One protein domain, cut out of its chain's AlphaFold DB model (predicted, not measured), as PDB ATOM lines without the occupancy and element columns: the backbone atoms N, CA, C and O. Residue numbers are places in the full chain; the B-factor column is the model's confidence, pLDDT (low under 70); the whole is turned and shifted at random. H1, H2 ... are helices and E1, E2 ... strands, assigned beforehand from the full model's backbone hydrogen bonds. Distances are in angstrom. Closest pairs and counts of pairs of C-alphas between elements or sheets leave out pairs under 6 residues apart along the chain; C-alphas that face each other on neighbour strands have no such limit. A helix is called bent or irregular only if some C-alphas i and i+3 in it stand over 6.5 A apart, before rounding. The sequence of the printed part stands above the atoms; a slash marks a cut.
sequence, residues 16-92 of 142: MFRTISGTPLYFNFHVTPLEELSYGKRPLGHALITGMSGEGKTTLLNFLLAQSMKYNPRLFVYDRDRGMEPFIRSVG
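This is residues 16 to 92 of the 142 residues of a protein of Escherichia coli (UniProt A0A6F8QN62). A loose model with little regular structure: helix H1 lies in the middle, with short H2 at one side, the small hairpin of E1 and E2 at the other, and a long loop, residues 28 to 56, of which 51 to 56 stick out. The 77 printed residues hold E1, E2, H1, H2 in that order; the two strands are antiparallel, the class is mixed, and under half of the residues are in named elements. The radius of gyration of the C-alphas is 14.6 A; the spans are 42 by 31 by 19 A.

E1, residues 16 to 18, and E2, residues 24 to 27, form an antiparallel hairpin, with N 17 and O 25 at 2.9 A, within hydrogen-bond range. H1, residues 57 to 71, is apart from E1. H2, residues 85 to 90, is close to H1 but not clearly touching; their closest C-alphas, of Asn 62 and Phe 87, are 6.7 A apart, at a shallow tilt of 24 degrees, the same way. Each O i to N i+4 pair is within hydrogen-bond range in H2, 9 of 11 in H1.

E1 begins at C-alpha 16 (18.230, -9.625, -26.866). H1 is 22.3 A long and only just irregular, with C-alphas 67 and 70 6.52 A apart. H2 ends at C-alpha 90 (34.238, -4.346, -41.247).

The C-alphas of Glu 35 and Asp 81 are the farthest apart, 42.3 A. The links E2 to H1 and H1 to H2 are long. The printed part has no cut, and no printed residue is under 70 in pLDDT.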
ATOM      1  N   MET A  16      19.511  -9.799 -27.535       96.50
ATOM      2  CA  MET A  16      18.230  -9.625 -26.866       96.50
ATOM      3  C   MET A  16      17.256  -8.873 -27.769       96.50
ATOM      4  O   MET A  16      17.579  -7.810 -28.295       96.50
ATOM      5  N   PHE A  17      16.042  -9.398 -27.894       96.19
ATOM      6  CA  PHE A  17      14.909  -8.693 -28.487       96.19
ATOM      7  C   PHE A  17      13.871  -8.346 -27.421       96.19
ATOM      8  O   PHE A  17      13.875  -8.895 -26.318       96.19
ATOM      9  N   ARG A  18      12.948  -7.447 -27.761       95.25
ATOM     10  CA  ARG A  18      11.794  -7.109 -26.927       95.25
ATOM     11  C   ARG A  18      10.579  -7.919 -27.379       95.25
ATOM     12  O   ARG A  18      10.258  -7.931 -28.564       95.25
ATOM     13  N   THR A  19       9.895  -8.584 -26.450       94.50
ATOM     14  CA  THR A  19       8.605  -9.232 -26.729       94.50
ATOM     15  C   THR A  19       7.475  -8.202 -26.792       94.50
ATOM     16  O   THR A  19       7.608  -7.083 -26.300       94.50
ATOM     17  N   ILE A  20       6.313  -8.605 -27.315       94.31
ATOM     18  CA  ILE A  20       5.096  -7.771 -27.331       94.31
ATOM     19  C   ILE A  20       4.706  -7.319 -25.910       94.31
ATOM     20  O   ILE A  20       4.322  -6.175 -25.706       94.31
ATOM     21  N   SER A  21       4.892  -8.183 -24.906       93.56
ATOM     22  CA  SER A  21       4.664  -7.882 -23.483       93.56
ATOM     23  C   SER A  21       5.741  -7.000 -22.832       93.56
ATOM     24  O   SER A  21       5.697  -6.767 -21.628       93.56
ATOM     25  N   GLY A  22       6.745  -6.540 -23.585       93.56
ATOM     26  CA  GLY A  22       7.833  -5.701 -23.075       93.56
ATOM     27  C   GLY A  22       8.923  -6.440 -22.297       93.56
ATOM     28  O   GLY A  22       9.848  -5.801 -21.806       93.56
ATOM     29  N   THR A  23       8.857  -7.767 -22.213       94.31
ATOM     30  CA  THR A  23       9.881  -8.587 -21.553       94.31
ATOM     31  C   THR A  23      11.047  -8.906 -22.500       94.31
ATOM     32  O   THR A  23      10.866  -8.891 -23.721       94.31
ATOM     33  N   PRO A  24      12.245  -9.218 -21.978       94.62
ATOM     34  CA  PRO A  24      13.376  -9.609 -22.813       94.62
ATOM     35  C   PRO A  24      13.199 -11.012 -23.419       94.62
ATOM     36  O   PRO A  24      12.823 -11.959 -22.725       94.62
ATOM     37  N   LEU A  25      13.532 -11.148 -24.703       95.62
ATOM     38  CA  LEU A  25      13.732 -12.410 -25.416       95.62
ATOM     39  C   LEU A  25      15.232 -12.601 -25.675       95.62
ATOM     40  O   LEU A  25      15.810 -11.907 -26.507       95.62
ATOM     41  N   TYR A  26      15.847 -13.566 -24.997       96.31
ATOM     42  CA  TYR A  26      17.235 -13.973 -25.204       96.31
ATOM     43  C   TYR A  26      17.335 -14.885 -26.427       96.31
ATOM     44  O   TYR A  26      17.082 -16.091 -26.358       96.31
ATOM     45  N   PHE A  27      17.671 -14.299 -27.570       96.38
ATOM     46  CA  PHE A  27      17.722 -15.010 -28.836       96.38
ATOM     47  C   PHE A  27      19.020 -15.808 -28.981       96.38
ATOM     48  O   PHE A  27      20.105 -15.322 -28.669       96.38
ATOM     49  N   ASN A  28      18.894 -17.029 -29.499       95.94
ATOM     50  CA  ASN A  28      19.985 -17.928 -29.856       95.94
ATOM     51  C   ASN A  28      19.580 -18.721 -31.105       95.94
ATOM     52  O   ASN A  28      18.410 -19.062 -31.255       95.94
ATOM     53  N   PHE A  29      20.540 -19.069 -31.966       95.69
ATOM     54  CA  PHE A  29      20.272 -19.950 -33.113       95.69
ATOM     55  C   PHE A  29      19.931 -21.386 -32.699       95.69
ATOM     56  O   PHE A  29      19.217 -22.091 -33.402       95.69
ATOM     57  N   HIS A  30      20.460 -21.818 -31.556       94.88
ATOM     58  CA  HIS A  30      20.323 -23.176 -31.057       94.88
ATOM     59  C   HIS A  30      19.166 -23.274 -30.073       94.88
ATOM     60  O   HIS A  30      19.136 -22.558 -29.069       94.88
ATOM     61  N   VAL A  31      18.265 -24.221 -30.312       91.12
ATOM     62  CA  VAL A  31      17.237 -24.582 -29.338       91.12
ATOM     63  C   VAL A  31      17.824 -25.618 -28.385       91.12
ATOM     64  O   VAL A  31      18.302 -26.666 -28.811       91.12
ATOM     65  N   THR A  32      17.812 -25.310 -27.090       93.94
ATOM     66  CA  THR A  32      18.273 -26.212 -26.025       93.94
ATOM     67  C   THR A  32      17.318 -26.142 -24.833       93.94
ATOM     68  O   THR A  32      16.660 -25.109 -24.664       93.94
ATOM     69  N   PRO A  33      17.208 -27.202 -24.008       93.56
ATOM     70  CA  PRO A  33      16.380 -27.167 -22.804       93.56
ATOM     71  C   PRO A  33      16.805 -26.043 -21.844       93.56
ATOM     72  O   PRO A  33      17.991 -25.710 -21.748       93.56
ATOM     73  N   LEU A  34      15.829 -25.448 -21.147       90.81
ATOM     74  CA  LEU A  34      16.047 -24.276 -20.286       90.81
ATOM     75  C   LEU A  34      16.926 -24.588 -19.069       90.81
ATOM     76  O   LEU A  34      17.842 -23.829 -18.777       90.81
ATOM     77  N   GLU A  35      16.696 -25.735 -18.432       91.12
ATOM     78  CA  GLU A  35      17.409 -26.159 -17.216       91.12
ATOM     79  C   GLU A  35      18.747 -26.860 -17.509       91.12
ATOM     80  O   GLU A  35      19.433 -27.341 -16.610       91.12
ATOM     81  N   GLU A  36      19.129 -26.963 -18.783       93.69
ATOM     82  CA  GLU A  36      20.331 -27.678 -19.196       93.69
ATOM     83  C   GLU A  36      21.512 -26.726 -19.413       93.69
ATOM     84  O   GLU A  36      21.438 -25.762 -20.184       93.69
ATOM     85  N   LEU A  37      22.656 -27.076 -18.818       94.75
ATOM     86  CA  LEU A  37      23.950 -26.513 -19.187       94.75
ATOM     87  C   LEU A  37      24.361 -27.064 -20.557       94.75
ATOM     88  O   LEU A  37      24.759 -28.227 -20.700       94.75
ATOM     89  N   SER A  38      24.232 -26.227 -21.584       96.25
ATOM     90  CA  SER A  38      24.465 -26.631 -22.972       96.25
ATOM     91  C   SER A  38      25.780 -26.109 -23.545       96.25
ATOM     92  O   SER A  38      26.036 -26.312 -24.729       96.25
ATOM     93  N   TYR A  39      26.619 -25.463 -22.731       96.62
ATOM     94  CA  TYR A  39      27.912 -24.939 -23.172       96.62
ATOM     95  C   TYR A  39      28.777 -26.029 -23.818       96.62
ATOM     96  O   TYR A  39      28.908 -27.134 -23.291       96.62
ATOM     97  N   GLY A  40      29.332 -25.732 -24.995       95.25
ATOM     98  CA  GLY A  40      30.177 -26.659 -25.751       95.25
ATOM     99  C   GLY A  40      29.431 -27.781 -26.483       95.25
ATOM    100  O   GLY A  40      30.033 -28.460 -27.322       95.25
ATOM    101  N   LYS A  41      28.126 -27.969 -26.242       96.25
ATOM    102  CA  LYS A  41      27.304 -28.892 -27.039       96.25
ATOM    103  C   LYS A  41      27.126 -28.345 -28.455       96.25
ATOM    104  O   LYS A  41      27.211 -27.142 -28.688       96.25
ATOM    105  N   ARG A  42      26.866 -29.237 -29.413       94.44
ATOM    106  CA  ARG A  42      26.745 -28.901 -30.844       94.44
ATOM    107  C   ARG A  42      25.354 -29.230 -31.408       94.44
ATOM    108  O   ARG A  42      25.269 -30.008 -32.356       94.44
ATOM    109  N   PRO A  43      24.259 -28.712 -30.816       95.38
ATOM    110  CA  PRO A  43      22.945 -28.837 -31.441       95.38
ATOM    111  C   PRO A  43      22.926 -28.099 -32.786       95.38
ATOM    112  O   PRO A  43      23.782 -27.257 -33.061       95.38
ATOM    113  N   LEU A  44      21.937 -28.398 -33.627       95.19
ATOM    114  CA  LEU A  44      21.740 -27.671 -34.879       95.19
ATOM    115  C   LEU A  44      21.276 -26.236 -34.592       95.19
ATOM    116  O   LEU A  44      20.475 -25.999 -33.688       95.19
ATOM    117  N   GLY A  45      21.788 -25.286 -35.373       93.00
ATOM    118  CA  GLY A  45      21.499 -23.853 -35.252       93.00
ATOM    119  C   GLY A  45      20.984 -23.244 -36.554       93.00
ATOM    120  O   GLY A  45      21.389 -22.145 -36.923       93.00
ATOM    121  N   HIS A  46      20.175 -23.986 -37.315       95.00
ATOM    122  CA  HIS A  46      19.644 -23.503 -38.589       95.00
ATOM    123  C   HIS A  46      18.623 -22.385 -38.368       95.00
ATOM    124  O   HIS A  46      17.722 -22.508 -37.541       95.00
ATOM    125  N   ALA A  47      18.741 -21.313 -39.149       95.19
ATOM    126  CA  ALA A  47      17.815 -20.191 -39.137       95.19
ATOM    127  C   ALA A  47      17.362 -19.872 -40.563       95.19
ATOM    128  O   ALA A  47      18.163 -19.903 -41.498       95.19
ATOM    129  N   LEU A  48      16.079 -19.545 -40.713       96.44
ATOM    130  CA  LEU A  48      15.476 -19.109 -41.967       96.44
ATOM    131  C   LEU A  48      14.902 -17.704 -41.768       96.44
ATOM    132  O   LEU A  48      14.079 -17.492 -40.881       96.44
ATOM    133  N   ILE A  49      15.339 -16.756 -42.597       96.38
ATOM    134  CA  ILE A  49      14.846 -15.373 -42.602       96.38
ATOM    135  C   ILE A  49      14.142 -15.140 -43.938       96.38
ATOM    136  O   ILE A  49      14.773 -15.180 -44.995       96.38
ATOM    137  N   THR A  50      12.837 -14.894 -43.893       96.31
ATOM    138  CA  THR A  50      11.991 -14.653 -45.070       96.31
ATOM    139  C   THR A  50      11.358 -13.263 -45.010       96.31
ATOM    140  O   THR A  50      11.389 -12.594 -43.982       96.31
ATOM    141  N   GLY A  51      10.835 -12.795 -46.144       95.38
ATOM    142  CA  GLY A  51      10.253 -11.459 -46.286       95.38
ATOM    143  C   GLY A  51      10.370 -10.930 -47.713       95.38
ATOM    144  O   GLY A  51      11.200 -11.410 -48.496       95.38
ATOM    145  N   MET A  52       9.567  -9.926 -48.059       95.75
ATOM    146  CA  MET A  52       9.601  -9.276 -49.376       95.75
ATOM    147  C   MET A  52      10.922  -8.524 -49.600       95.75
ATOM    148  O   MET A  52      11.724  -8.326 -48.678       95.75
ATOM    149  N   SER A  53      11.226  -8.181 -50.854       93.56
ATOM    150  CA  SER A  53      12.401  -7.352 -51.151       93.56
ATOM    151  C   SER A  53      12.262  -5.989 -50.465       93.56
ATOM    152  O   SER A  53      11.172  -5.434 -50.448       93.56
ATOM    153  N   GLY A  54      13.343  -5.479 -49.873       92.06
ATOM    154  CA  GLY A  54      13.328  -4.213 -49.124       92.06
ATOM    155  C   GLY A  54      12.967  -4.311 -47.633       92.06
ATOM    156  O   GLY A  54      13.317  -3.409 -46.886       92.06
ATOM    157  N   GLU A  55      12.410  -5.429 -47.152       95.75
ATOM    158  CA  GLU A  55      11.962  -5.603 -45.747       95.75
ATOM    159  C   GLU A  55      13.100  -5.791 -44.716       95.75
ATOM    160  O   GLU A  55      12.889  -6.232 -43.591       95.75
ATOM    161  N   GLY A  56      14.353  -5.532 -45.099       95.12
ATOM    162  CA  GLY A  56      15.480  -5.581 -44.162       95.12
ATOM    163  C   GLY A  56      16.008  -6.977 -43.811       95.12
ATOM    164  O   GLY A  56      16.753  -7.106 -42.845       95.12
ATOM    165  N   LYS A  57      15.711  -8.024 -44.599       96.56
ATOM    166  CA  LYS A  57      16.267  -9.384 -44.391       96.56
ATOM    167  C   LYS A  57      17.794  -9.390 -44.233       96.56
ATOM    168  O   LYS A  57      18.314  -9.954 -43.275       96.56
ATOM    169  N   THR A  58      18.501  -8.740 -45.160       95.56
ATOM    170  CA  THR A  58      19.970  -8.636 -45.138       95.56
ATOM    171  C   THR A  58      20.449  -7.836 -43.930       95.56
ATOM    172  O   THR A  58      21.427  -8.213 -43.294       95.56
ATOM    173  N   THR A  59      19.728  -6.777 -43.561       96.00
ATOM    174  CA  THR A  59      20.019  -5.975 -42.366       96.00
ATOM    175  C   THR A  59      19.900  -6.811 -41.093       96.00
ATOM    176  O   THR A  59      20.813  -6.800 -40.272       96.00
ATOM    177  N   LEU A  60      18.819  -7.585 -40.946       97.19
ATOM    178  CA  LEU A  60      18.618  -8.480 -39.807       97.19
ATOM    179  C   LEU A  60      19.692  -9.574 -39.757       97.19
ATOM    180  O   LEU A  60      20.248  -9.831 -38.692       97.19
ATOM    181  N   LEU A  61      20.018 -10.190 -40.897       97.00
ATOM    182  CA  LEU A  61      21.084 -11.188 -40.971       97.00
ATOM    183  C   LEU A  61      22.436 -10.590 -40.557       97.00
ATOM    184  O   LEU A  61      23.104 -11.154 -39.693       97.00
ATOM    185  N   ASN A  62      22.814  -9.431 -41.104       96.81
ATOM    186  CA  ASN A  62      24.051  -8.737 -40.738       96.81
ATOM    187  C   ASN A  62      24.080  -8.374 -39.252       96.81
ATOM    188  O   ASN A  62      25.110  -8.554 -38.611       96.81
ATOM    189  N   PHE A  63      22.960  -7.919 -38.681       97.50
ATOM    190  CA  PHE A  63      22.854  -7.664 -37.246       97.50
ATOM    191  C   PHE A  63      23.129  -8.937 -36.435       97.50
ATOM    192  O   PHE A  63      24.004  -8.938 -35.574       97.50
ATOM    193  N   LEU A  64      22.446 -10.044 -36.737       98.00
ATOM    194  CA  LEU A  64      22.639 -11.310 -36.024       98.00
ATOM    195  C   LEU A  64      24.075 -11.846 -36.160       98.00
ATOM    196  O   LEU A  64      24.631 -12.355 -35.187       98.00
ATOM    197  N   LEU A  65      24.697 -11.704 -37.335       97.38
ATOM    198  CA  LEU A  65      26.094 -12.083 -37.557       97.38
ATOM    199  C   LEU A  65      27.068 -11.157 -36.818       97.38
ATOM    200  O   LEU A  65      28.008 -11.638 -36.199       97.38
ATOM    201  N   ALA A  66      26.827  -9.847 -36.797       97.25
ATOM    202  CA  ALA A  66      27.631  -8.915 -36.013       97.25
ATOM    203  C   ALA A  66      27.584  -9.257 -34.517       97.25
ATOM    204  O   ALA A  66      28.609  -9.250 -33.839       97.25
ATOM    205  N   GLN A  67      26.409  -9.625 -34.000       97.75
ATOM    206  CA  GLN A  67      26.251 -10.076 -32.617       97.75
ATOM    207  C   GLN A  67      26.957 -11.408 -32.339       97.75
ATOM    208  O   GLN A  67      27.392 -11.636 -31.209       97.75
ATOM    209  N   SER A  68      27.114 -12.273 -33.347       97.12
ATOM    210  CA  SER A  68      27.810 -13.553 -33.186       97.12
ATOM    211  C   SER A  68      29.329 -13.404 -33.162       97.12
ATOM    212  O   SER A  68      30.004 -14.280 -32.625       97.12
ATOM    213  N   MET A  69      29.883 -12.285 -33.647       96.75
ATOM    214  CA  MET A  69      31.335 -12.069 -33.695       96.75
ATOM    215  C   MET A  69      32.020 -12.161 -32.329       96.75
ATOM    216  O   MET A  69      33.178 -12.566 -32.260       96.75
ATOM    217  N   LYS A  70      31.302 -11.889 -31.231       96.38
ATOM    218  CA  LYS A  70      31.816 -12.062 -29.861       96.38
ATOM    219  C   LYS A  70      32.218 -13.504 -29.519       96.38
ATOM    220  O   LYS A  70      32.951 -13.712 -28.562       96.38
ATOM    221  N   TYR A  71      31.758 -14.490 -30.294       96.00
ATOM    222  CA  TYR A  71      32.133 -15.901 -30.153       96.00
ATOM    223  C   TYR A  71      33.297 -16.315 -31.062       96.00
ATOM    224  O   TYR A  71      33.631 -17.496 -31.110       96.00
ATOM    225  N   ASN A  72      33.888 -15.376 -31.810       95.38
ATOM    226  CA  ASN A  72      34.918 -15.634 -32.818       95.38
ATOM    227  C   ASN A  72      34.528 -16.736 -33.841       95.38
ATOM    228  O   ASN A  72      35.246 -17.730 -34.000       95.38
ATOM    229  N   PRO A  73      33.365 -16.618 -34.513       95.31
ATOM    230  CA  PRO A  73      32.883 -17.636 -35.434       95.31
ATOM    231  C   PRO A  73      33.680 -17.628 -36.742       95.31
ATOM    232  O   PRO A  73      34.188 -16.601 -37.191       95.31
ATOM    233  N   ARG A  74      33.701 -18.773 -37.430       95.88
ATOM    234  CA  ARG A  74      34.110 -18.834 -38.837       95.88
ATOM    235  C   ARG A  74      32.887 -18.630 -39.723       95.88
ATOM    236  O   ARG A  74      31.965 -19.441 -39.682       95.88
ATOM    237  N   LEU A  75      32.900 -17.577 -40.535       95.88
ATOM    238  CA  LEU A  75      31.808 -17.251 -41.450       95.88
ATOM    239  C   LEU A  75      32.164 -17.642 -42.887       95.88
ATOM    240  O   LEU A  75      33.243 -17.320 -43.381       95.88
ATOM    241  N   PHE A  76      31.231 -18.308 -43.561       95.75
ATOM    242  CA  PHE A  76      31.219 -18.476 -45.011       95.75
ATOM    243  C   PHE A  76      29.909 -17.881 -45.521       95.75
ATOM    244  O   PHE A  76      28.837 -18.288 -45.075       95.75
ATOM    245  N   VAL A  77      29.999 -16.887 -46.402       95.50
ATOM    246  CA  VAL A  77      28.849 -16.088 -46.833       95.50
ATOM    247  C   VAL A  77      28.744 -16.122 -48.347       95.50
ATOM    248  O   VAL A  77      29.702 -15.821 -49.055       95.50
ATOM    249  N   TYR A  78      27.555 -16.472 -48.826       95.06
ATOM    250  CA  TYR A  78      27.156 -16.296 -50.212       95.06
ATOM    251  C   TYR A  78      26.216 -15.094 -50.280       95.06
ATOM    252  O   TYR A  78      25.103 -15.149 -49.759       95.06
ATOM    253  N   ASP A  79      26.691 -14.005 -50.875       95.19
ATOM    254  CA  ASP A  79      25.986 -12.727 -50.910       95.19
ATOM    255  C   ASP A  79      25.554 -12.393 -52.338       95.19
ATOM    256  O   ASP A  79      26.374 -12.311 -53.258       95.19
ATOM    257  N   ARG A  80      24.246 -12.205 -52.518       89.44
ATOM    258  CA  ARG A  80      23.651 -11.781 -53.784       89.44
ATOM    259  C   ARG A  80      23.461 -10.267 -53.723       89.44
ATOM    260  O   ARG A  80      22.895  -9.760 -52.764       89.44
ATOM    261  N   ASP A  81      23.934  -9.561 -54.746       90.75
ATOM    262  CA  ASP A  81      23.832  -8.097 -54.880       90.75
ATOM    263  C   ASP A  81      24.698  -7.275 -53.901       90.75
ATOM    264  O   ASP A  81      24.530  -6.064 -53.784       90.75
ATOM    265  N   ARG A  82      25.698  -7.907 -53.268       94.19
ATOM    266  CA  ARG A  82      26.738  -7.242 -52.452       94.19
ATOM    267  C   ARG A  82      26.215  -6.517 -51.202       94.19
ATOM    268  O   ARG A  82      26.876  -5.608 -50.695       94.19
ATOM    269  N   GLY A  83      25.051  -6.904 -50.679       93.94
ATOM    270  CA  GLY A  83      24.442  -6.264 -49.508       93.94
ATOM    271  C   GLY A  83      25.175  -6.532 -48.185       93.94
ATOM    272  O   GLY A  83      24.986  -5.807 -47.208       93.94
ATOM    273  N   MET A  84      26.020  -7.559 -48.132       96.94
ATOM    274  CA  MET A  84      26.806  -7.944 -46.960       96.94
ATOM    275  C   MET A  84      28.274  -7.513 -47.059       96.94
ATOM    276  O   MET A  84      28.994  -7.615 -46.066       96.94
ATOM    277  N   GLU A  85      28.738  -6.993 -48.200       96.75
ATOM    278  CA  GLU A  85      30.139  -6.586 -48.382       96.75
ATOM    279  C   GLU A  85      30.648  -5.607 -47.306       96.75
ATOM    280  O   GLU A  85      31.721  -5.871 -46.752       96.75
ATOM    281  N   PRO A  86      29.922  -4.525 -46.944       96.12
ATOM    282  CA  PRO A  86      30.385  -3.615 -45.897       96.12
ATOM    283  C   PRO A  86      30.585  -4.320 -44.552       96.12
ATOM    284  O   PRO A  86      31.571  -4.063 -43.865       96.12
ATOM    285  N   PHE A  87      29.684  -5.243 -44.200       96.75
ATOM    286  CA  PHE A  87      29.782  -6.035 -42.976       96.75
ATOM    287  C   PHE A  87      30.982  -6.985 -43.013       96.75
ATOM    288  O   PHE A  87      31.784  -6.993 -42.085       96.75
ATOM    289  N   ILE A  88      31.150  -7.755 -44.094       97.25
ATOM    290  CA  ILE A  88      32.270  -8.699 -44.209       97.25
ATOM    291  C   ILE A  88      33.608  -7.971 -44.083       97.25
ATOM    292  O   ILE A  88      34.491  -8.433 -43.364       97.25
ATOM    293  N   ARG A  89      33.752  -6.814 -44.736       96.81
ATOM    294  CA  ARG A  89      34.973  -6.007 -44.645       96.81
ATOM    295  C   ARG A  89      35.178  -5.416 -43.250       96.81
ATOM    296  O   ARG A  89      36.314  -5.396 -42.784       96.81
ATOM    297  N   SER A  90      34.118  -4.962 -42.576       96.06
ATOM    298  CA  SER A  90      34.238  -4.346 -41.247       96.06
ATOM    299  C   SER A  90      34.673  -5.331 -40.163       96.06
ATOM    300  O   SER A  90      35.364  -4.935 -39.229       96.06
ATOM    301  N   VAL A  91      34.343  -6.619 -40.308       95.62
ATOM    302  CA  VAL A  91      34.801  -7.684 -39.399       95.62
ATOM    303  C   VAL A  91      36.144  -8.307 -39.811       95.62
ATOM    304  O   VAL A  91      36.522  -9.352 -39.290       95.62
ATOM    305  N   GLY A  92      36.870  -7.690 -40.754       95.69
ATOM    306  CA  GLY A  92      38.176  -8.167 -41.229       95.69
ATOM    307  C   GLY A  92      38.110  -9.381 -42.163       95.69
ATOM    308  O   GLY A  92      39.115 -10.058 -42.375       95.69
TER     309      GLY A  92